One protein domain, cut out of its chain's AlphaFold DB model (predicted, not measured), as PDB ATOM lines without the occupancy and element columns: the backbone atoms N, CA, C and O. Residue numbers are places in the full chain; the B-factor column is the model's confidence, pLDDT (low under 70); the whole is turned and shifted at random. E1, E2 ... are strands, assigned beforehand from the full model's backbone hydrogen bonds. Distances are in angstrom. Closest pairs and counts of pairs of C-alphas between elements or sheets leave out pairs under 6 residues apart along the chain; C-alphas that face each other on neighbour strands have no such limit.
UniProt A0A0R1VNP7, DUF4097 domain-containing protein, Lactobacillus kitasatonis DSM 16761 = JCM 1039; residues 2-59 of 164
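AT A GLANCE: This is residues 2 to 59 of the 164 residues of the protein "DUF4097 domain-containing protein" of Lactobacillus kitasatonis DSM 16761 = JCM 1039 (UniProt A0A0R1VNP7). This is a flat model with little regular structure, in which two narrow two-stranded ribbons, E1 with E4 and E2 with E3, run side by side and a long loop, residues 31 to 50, extends beyond one end of them. The 58 printed residues hold four named strands, E1 to E4 in order, 20 residues in all, and no named helix; the class is all strand, both sheets antiparallel. The whole is loose, radius of gyration of the C-alphas 14.5 A, spanning 44 by 23 by 12 A.

IN THESE COORDINATES: E1, residues 7 to 11, is 13.4 A long from C-alpha 7 at (85.066, 61.981, -29.448). E2 is residues 19 to 23, 13.1 A; E3, 26 to 30, 12.7 A; E4, 51 to 55, 12.9 A, ending at C-alpha 55 (86.775, 60.171, -25.016).

HOW THE PARTS SIT: E1 and E4 are antiparallel at 168 degrees, with N 9 and O 53 2.9 A apart, within hydrogen-bond range. Hairpin E2 and E3 is antiparallel at 163 degrees, with N 21 and O 28 2.9 A apart, also within range. The closest C-alphas of E1 and E2, Val 8 and Val 20, are 7.8 A apart. E3 and E4 are apart.

THE WHOLE: The C-alphas farthest apart, Gly 40 and Lys 59, are 44.6 A apart. The printed part has no cut. The E3 to E4 link is long. Residues 2 to 4 and 33 to 48 have pLDDT under 70.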
ATOM      1  N   THR A   2      91.741  67.723 -22.879       41.50
ATOM      2  CA  THR A   2      90.374  67.172 -22.830       41.50
ATOM      3  C   THR A   2      89.386  68.337 -22.795       41.50
ATOM      4  O   THR A   2      89.390  69.105 -21.836       41.50
ATOM      5  N   GLY A   3      88.625  68.516 -23.879       49.25
ATOM      6  CA  GLY A   3      87.642  69.594 -24.047       49.25
ATOM      7  C   GLY A   3      86.210  69.147 -23.740       49.25
ATOM      8  O   GLY A   3      85.958  67.969 -23.501       49.25
ATOM      9  N   ASP A   4      85.263  70.083 -23.803       62.44
ATOM     10  CA  ASP A   4      83.831  69.917 -23.471       62.44
ATOM     11  C   ASP A   4      83.040  68.965 -24.393       62.44
ATOM     12  O   ASP A   4      81.808  68.918 -24.362       62.44
ATOM     13  N   ARG A   5      83.726  68.212 -25.256       73.00
ATOM     14  CA  ARG A   5      83.134  67.416 -26.332       73.00
ATOM     15  C   ARG A   5      83.568  65.962 -26.221       73.00
ATOM     16  O   ARG A   5      84.720  65.678 -25.902       73.00
ATOM     17  N   TYR A   6      82.639  65.055 -26.508       85.88
ATOM     18  CA  TYR A   6      82.980  63.653 -26.711       85.88
ATOM     19  C   TYR A   6      83.739  63.490 -28.038       85.88
ATOM     20  O   TYR A   6      83.577  64.297 -28.957       85.88
ATOM     21  N   SER A   7      84.536  62.434 -28.160       90.50
ATOM     22  CA  SER A   7      85.066  61.981 -29.448       90.50
ATOM     23  C   SER A   7      85.037  60.466 -29.519       90.50
ATOM     24  O   SER A   7      85.420  59.806 -28.553       90.50
ATOM     25  N   VAL A   8      84.659  59.935 -30.673       92.81
ATOM     26  CA  VAL A   8      84.728  58.506 -30.974       92.81
ATOM     27  C   VAL A   8      85.757  58.325 -32.079       92.81
ATOM     28  O   VAL A   8      85.691  59.014 -33.093       92.81
ATOM     29  N   SER A   9      86.724  57.438 -31.872       93.81
ATOM     30  CA  SER A   9      87.688  57.050 -32.899       93.81
ATOM     31  C   SER A   9      87.780  55.539 -32.970       93.81
ATOM     32  O   SER A   9      87.924  54.882 -31.938       93.81
ATOM     33  N   TYR A  10      87.744  55.009 -34.184       92.56
ATOM     34  CA  TYR A  10      87.886  53.592 -34.460       92.56
ATOM     35  C   TYR A  10      89.156  53.352 -35.278       92.56
ATOM     36  O   TYR A  10      89.488  54.118 -36.180       92.56
ATOM     37  N   THR A  11      89.902  52.311 -34.932       91.06
ATOM     38  CA  THR A  11      91.023  51.794 -35.721       91.06
ATOM     39  C   THR A  11      90.767  50.323 -35.957       91.06
ATOM     40  O   THR A  11      90.567  49.574 -35.002       91.06
ATOM     41  N   GLY A  12      90.745  49.912 -37.220       87.38
ATOM     42  CA  GLY A  12      90.302  48.574 -37.542       87.38
ATOM     43  C   GLY A  12      89.999  48.352 -39.012       87.38
ATOM     44  O   GLY A  12      90.358  49.152 -39.873       87.38
ATOM     45  N   GLN A  13      89.328  47.242 -39.298       84.06
ATOM     46  CA  GLN A  13      88.830  46.978 -40.646       84.06
ATOM     47  C   GLN A  13      87.622  47.872 -40.928       84.06
ATOM     48  O   GLN A  13      86.695  47.911 -40.123       84.06
ATOM     49  N   GLU A  14      87.596  48.506 -42.099       84.12
ATOM     50  CA  GLU A  14      86.499  49.378 -42.553       84.12
ATOM     51  C   GLU A  14      85.133  48.667 -42.517       84.12
ATOM     52  O   GLU A  14      84.141  49.220 -42.063       84.12
ATOM     53  N   LYS A  15      85.083  47.376 -42.875       83.50
ATOM     54  CA  LYS A  15      83.850  46.561 -42.824       83.50
ATOM     55  C   LYS A  15      83.280  46.357 -41.415       83.50
ATOM     56  O   LYS A  15      82.147  45.907 -41.288       83.50
ATOM     57  N   LEU A  16      84.090  46.604 -40.390       85.06
ATOM     58  CA  LEU A  16      83.757  46.454 -38.975       85.06
ATOM     59  C   LEU A  16      83.623  47.814 -38.274       85.06
ATOM     60  O   LEU A  16      83.449  47.852 -37.058       85.06
ATOM     61  N   GLU A  17      83.714  48.921 -39.019       88.75
ATOM     62  CA  GLU A  17      83.553  50.260 -38.463       88.75
ATOM     63  C   GLU A  17      82.147  50.427 -37.859       88.75
ATOM     64  O   GLU A  17      81.147  50.148 -38.532       88.75
ATOM     65  N   PRO A  18      82.043  50.835 -36.580       90.88
ATOM     66  CA  PRO A  18      80.761  50.961 -35.912       90.88
ATOM     67  C   PRO A  18      80.009  52.210 -36.374       90.88
ATOM     68  O   PRO A  18      80.596  53.248 -36.683       90.88
ATOM     69  N   SER A  19      78.680  52.140 -36.342       93.38
ATOM     70  CA  SER A  19      77.850  53.323 -36.542       93.38
ATOM     71  C   SER A  19      77.842  54.176 -35.275       93.38
ATOM     72  O   SER A  19      77.735  53.648 -34.170       93.38
ATOM     73  N   VAL A  20      77.948  55.499 -35.426       93.88
ATOM     74  CA  VAL A  20      77.938  56.453 -34.309       93.88
ATOM     75  C   VAL A  20      76.782  57.425 -34.497       93.88
ATOM     76  O   VAL A  20      76.716  58.137 -35.499       93.88
ATOM     77  N   LYS A  21      75.861  57.470 -33.533       93.56
ATOM     78  CA  LYS A  21      74.665  58.324 -33.575       93.56
ATOM     79  C   LYS A  21      74.546  59.128 -32.290       93.56
ATOM     80  O   LYS A  21      74.779  58.606 -31.203       93.56
ATOM     81  N   VAL A  22      74.136  60.392 -32.410       91.19
ATOM     82  CA  VAL A  22      73.808  61.234 -31.253       91.19
ATOM     83  C   VAL A  22      72.405  61.792 -31.384       91.19
ATOM     84  O   VAL A  22      72.091  62.488 -32.347       91.19
ATOM     85  N   LYS A  23      71.559  61.498 -30.396       92.19
ATOM     86  CA  LYS A  23      70.178  61.983 -30.333       92.19
ATOM     87  C   LYS A  23      69.795  62.257 -28.886       92.19
ATOM     88  O   LYS A  23      70.032  61.426 -28.020       92.19
ATOM     89  N   ASN A  24      69.206  63.422 -28.617       89.75
ATOM     90  CA  ASN A  24      68.701  63.802 -27.289       89.75
ATOM     91  C   ASN A  24      69.735  63.646 -26.149       89.75
ATOM     92  O   ASN A  24      69.391  63.266 -25.035       89.75
ATOM     93  N   GLY A  25      71.015  63.918 -26.434       86.00
ATOM     94  CA  GLY A  25      72.102  63.786 -25.457       86.00
ATOM     95  C   GLY A  25      72.591  62.353 -25.210       86.00
ATOM     96  O   GLY A  25      73.428  62.161 -24.332       86.00
ATOM     97  N   ILE A  26      72.107  61.374 -25.978       90.44
ATOM     98  CA  ILE A  26      72.546  59.976 -25.949       90.44
ATOM     99  C   ILE A  26      73.511  59.746 -27.113       90.44
ATOM    100  O   ILE A  26      73.174  60.062 -28.255       90.44
ATOM    101  N   LEU A  27      74.698  59.216 -26.812       92.12
ATOM    102  CA  LEU A  27      75.662  58.703 -27.784       92.12
ATOM    103  C   LEU A  27      75.466  57.189 -27.893       92.12
ATOM    104  O   LEU A  27      75.684  56.480 -26.915       92.12
ATOM    105  N   THR A  28      75.068  56.718 -29.069       94.00
ATOM    106  CA  THR A  28      74.901  55.293 -29.377       94.00
ATOM    107  C   THR A  28      75.979  54.877 -30.367       94.00
ATOM    108  O   THR A  28      76.196  55.568 -31.369       94.00
ATOM    109  N   ILE A  29      76.672  53.780 -30.064       93.25
ATOM    110  CA  ILE A  29      77.723  53.207 -30.901       93.25
ATOM    111  C   ILE A  29      77.394  51.731 -31.091       93.25
ATOM    112  O   ILE A  29      77.460  50.974 -30.128       93.25
ATOM    113  N   ASP A  30      77.068  51.347 -32.320       93.56
ATOM    114  CA  ASP A  30      76.642  49.984 -32.648       93.56
ATOM    115  C   ASP A  30      77.611  49.362 -33.648       93.56
ATOM    116  O   ASP A  30      77.966  49.989 -34.655       93.56
ATOM    117  N   SER A  31      78.019  48.119 -33.398       86.69
ATOM    118  CA  SER A  31      78.710  47.315 -34.405       86.69
ATOM    119  C   SER A  31      77.778  47.051 -35.602       86.69
ATOM    120  O   SER A  31      76.553  47.055 -35.460       86.69
ATOM    121  N   PRO A  32      78.316  46.861 -36.819       83.12
ATOM    122  CA  PRO A  32      77.482  46.606 -37.990       83.12
ATOM    123  C   PRO A  32      76.691  45.290 -37.854       83.12
ATOM    124  O   PRO A  32      77.269  44.249 -37.562       83.12
ATOM    125  N   GLU A  33      75.386  45.315 -38.158       69.44
ATOM    126  CA  GLU A  33      74.432  44.188 -38.011       69.44
ATOM    127  C   GLU A  33      74.741  42.936 -38.861       69.44
ATOM    128  O   GLU A  33      74.043  41.923 -38.784       69.44
ATOM    129  N   ARG A  34      75.749  42.979 -39.736       60.25
ATOM    130  CA  ARG A  34      76.004  41.887 -40.681       60.25
ATOM    131  C   ARG A  34      76.852  40.800 -40.032       60.25
ATOM    132  O   ARG A  34      77.986  41.053 -39.635       60.25
ATOM    133  N   SER A  35      76.351  39.563 -40.065       52.50
ATOM    134  CA  SER A  35      77.199  38.374 -39.972       52.50
ATOM    135  C   SER A  35      78.239  38.445 -41.091       52.50
ATOM    136  O   SER A  35      77.918  38.323 -42.276       52.50
ATOM    137  N   ILE A  36      79.484  38.739 -40.731       55.47
ATOM    138  CA  ILE A  36      80.600  38.675 -41.665       55.47
ATOM    139  C   ILE A  36      81.035  37.218 -41.683       55.47
ATOM    140  O   ILE A  36      81.574  36.721 -40.698       55.47
ATOM    141  N   THR A  37      80.817  36.523 -42.800       50.12
ATOM    142  CA  THR A  37      81.409  35.198 -42.999       50.12
ATOM    143  C   THR A  37      82.919  35.345 -42.963       50.12
ATOM    144  O   THR A  37      83.519  35.934 -43.873       50.12
ATOM    145  N   ILE A  38      83.531  34.829 -41.894       49.59
ATOM    146  CA  ILE A  38      84.964  34.954 -41.723       49.59
ATOM    147  C   ILE A  38      85.687  33.851 -42.524       49.59
ATOM    148  O   ILE A  38      85.990  32.793 -41.986       49.59
ATOM    149  N   ASN A  39      85.963  34.061 -43.818       42.91
ATOM    150  CA  ASN A  39      86.765  33.109 -44.612       42.91
ATOM    151  C   ASN A  39      88.263  33.177 -44.240       42.91
ATOM    152  O   ASN A  39      88.760  34.220 -43.836       42.91
ATOM    153  N   GLY A  40      89.035  32.102 -44.443       47.44
ATOM    154  CA  GLY A  40      90.460  32.007 -44.052       47.44
ATOM    155  C   GLY A  40      91.389  33.161 -44.495       47.44
ATOM    156  O   GLY A  40      92.422  33.401 -43.875       47.44
ATOM    157  N   SER A  41      91.019  33.937 -45.517       48.03
ATOM    158  CA  SER A  41      91.799  35.066 -46.051       48.03
ATOM    159  C   SER A  41      91.824  36.332 -45.175       48.03
ATOM    160  O   SER A  41      92.707  37.164 -45.348       48.03
ATOM    161  N   ILE A  42      90.910  36.497 -44.218       49.56
ATOM    162  CA  ILE A  42      90.889  37.639 -43.263       49.56
ATOM    163  C   ILE A  42      91.644  37.345 -41.962       49.56
ATOM    164  O   ILE A  42      91.907  38.275 -41.206       49.56
ATOM    165  N   PHE A  43      92.071  36.099 -41.730       51.84
ATOM    166  CA  PHE A  43      93.160  35.814 -40.785       51.84
ATOM    167  C   PHE A  43      94.539  36.156 -41.386       51.84
ATOM    168  O   PHE A  43      95.499  36.336 -40.639       51.84
ATOM    169  N   ASN A  44      94.622  36.278 -42.723       44.53
ATOM    170  CA  ASN A  44      95.840  36.608 -43.476       44.53
ATOM    171  C   ASN A  44      95.969  38.094 -43.853       44.53
ATOM    172  O   ASN A  44      97.071  38.550 -44.160       44.53
ATOM    173  N   ALA A  45      94.888  38.879 -43.808       50.50
ATOM    174  CA  ALA A  45      95.021  40.330 -43.739       50.50
ATOM    175  C   ALA A  45      95.711  40.636 -42.406       50.50
ATOM    176  O   ALA A  45      95.238  40.148 -41.381       50.50
ATOM    177  N   LYS A  46      96.849  41.360 -42.427       53.59
ATOM    178  CA  LYS A  46      97.611  41.782 -41.231       53.59
ATOM    179  C   LYS A  46      96.663  41.910 -40.046       53.59
ATOM    180  O   LYS A  46      95.687  42.637 -40.172       53.59
ATOM    181  N   LYS A  47      96.944  41.180 -38.964       59.28
ATOM    182  CA  LYS A  47      96.179  41.073 -37.712       59.28
ATOM    183  C   LYS A  47      95.896  42.468 -37.125       59.28
ATOM    184  O   LYS A  47      96.562  42.914 -36.196       59.28
ATOM    185  N   LEU A  48      94.985  43.208 -37.750       65.38
ATOM    186  CA  LEU A  48      94.685  44.595 -37.438       65.38
ATOM    187  C   LEU A  48      93.881  44.563 -36.150       65.38
ATOM    188  O   LEU A  48      92.800  43.974 -36.090       65.38
ATOM    189  N   LYS A  49      94.459  45.149 -35.104       79.19
ATOM    190  CA  LYS A  49      93.778  45.364 -33.835       79.19
ATOM    191  C   LYS A  49      92.517  46.185 -34.119       79.19
ATOM    192  O   LYS A  49      92.623  47.259 -34.703       79.19
ATOM    193  N   GLN A  50      91.361  45.661 -33.718       85.75
ATOM    194  CA  GLN A  50      90.112  46.417 -33.683       85.75
ATOM    195  C   GLN A  50      90.097  47.198 -32.366       85.75
ATOM    196  O   GLN A  50      90.212  46.598 -31.296       85.75
ATOM    197  N   GLU A  51      90.014  48.520 -32.430       91.38
ATOM    198  CA  GLU A  51      90.060  49.389 -31.257       91.38
ATOM    199  C   GLU A  51      89.057  50.530 -31.404       91.38
ATOM    200  O   GLU A  51      89.130  51.323 -32.340       91.38
ATOM    201  N   LEU A  52      88.133  50.617 -30.449       93.06
ATOM    202  CA  LEU A  52      87.204  51.727 -30.292       93.06
ATOM    203  C   LEU A  52      87.650  52.554 -29.086       93.06
ATOM    204  O   LEU A  52      87.674  52.065 -27.961       93.06
ATOM    205  N   THR A  53      88.004  53.814 -29.315       94.06
ATOM    206  CA  THR A  53      88.335  54.762 -28.249       94.06
ATOM    207  C   THR A  53      87.243  55.813 -28.151       94.06
ATOM    208  O   THR A  53      86.978  56.548 -29.103       94.06
ATOM    209  N   ILE A  54      86.642  55.910 -26.968       92.06
ATOM    210  CA  ILE A  54      85.630  56.909 -26.640       92.06
ATOM    211  C   ILE A  54      86.247  57.853 -25.612       92.06
ATOM    212  O   ILE A  54      86.566  57.450 -24.496       92.06
ATOM    213  N   LYS A  55      86.428  59.121 -25.979       89.25
ATOM    214  CA  LYS A  55      86.775  60.171 -25.016       89.25
ATOM    215  C   LYS A  55      85.493  60.857 -24.603       89.25
ATOM    216  O   LYS A  55      84.801  61.415 -25.450       89.25
ATOM    217  N   MET A  56      85.195  60.817 -23.314       82.31
ATOM    218  CA  MET A  56      84.022  61.471 -22.752       82.31
ATOM    219  C   MET A  56      84.380  62.876 -22.246       82.31
ATOM    220  O   MET A  56      85.514  63.107 -21.815       82.31
ATOM    221  N   PRO A  57      83.441  63.836 -22.315       76.44
ATOM    222  CA  PRO A  57      83.626  65.142 -21.696       76.44
ATOM    223  C   PRO A  57      83.745  64.984 -20.175       76.44
ATOM    224  O   PRO A  57      83.191  64.051 -19.608       76.44
ATOM    225  N   LYS A  58      84.411  65.929 -19.501       71.69
ATOM    226  CA  LYS A  58      84.630  65.890 -18.038       71.69
ATOM    227  C   LYS A  58      83.353  65.972 -17.188       71.69
ATOM    228  O   LYS A  58      83.435  65.870 -15.972       71.69
ATOM    229  N   LYS A  59      82.197  66.224 -17.802       75.88
ATOM    230  CA  LYS A  59      80.913  66.228 -17.100       75.88
ATOM    231  C   LYS A  59      80.531  64.802 -16.710       75.88
ATOM    232  O   LYS A  59      80.716  63.878 -17.497       75.88
TER     233      LYS A  59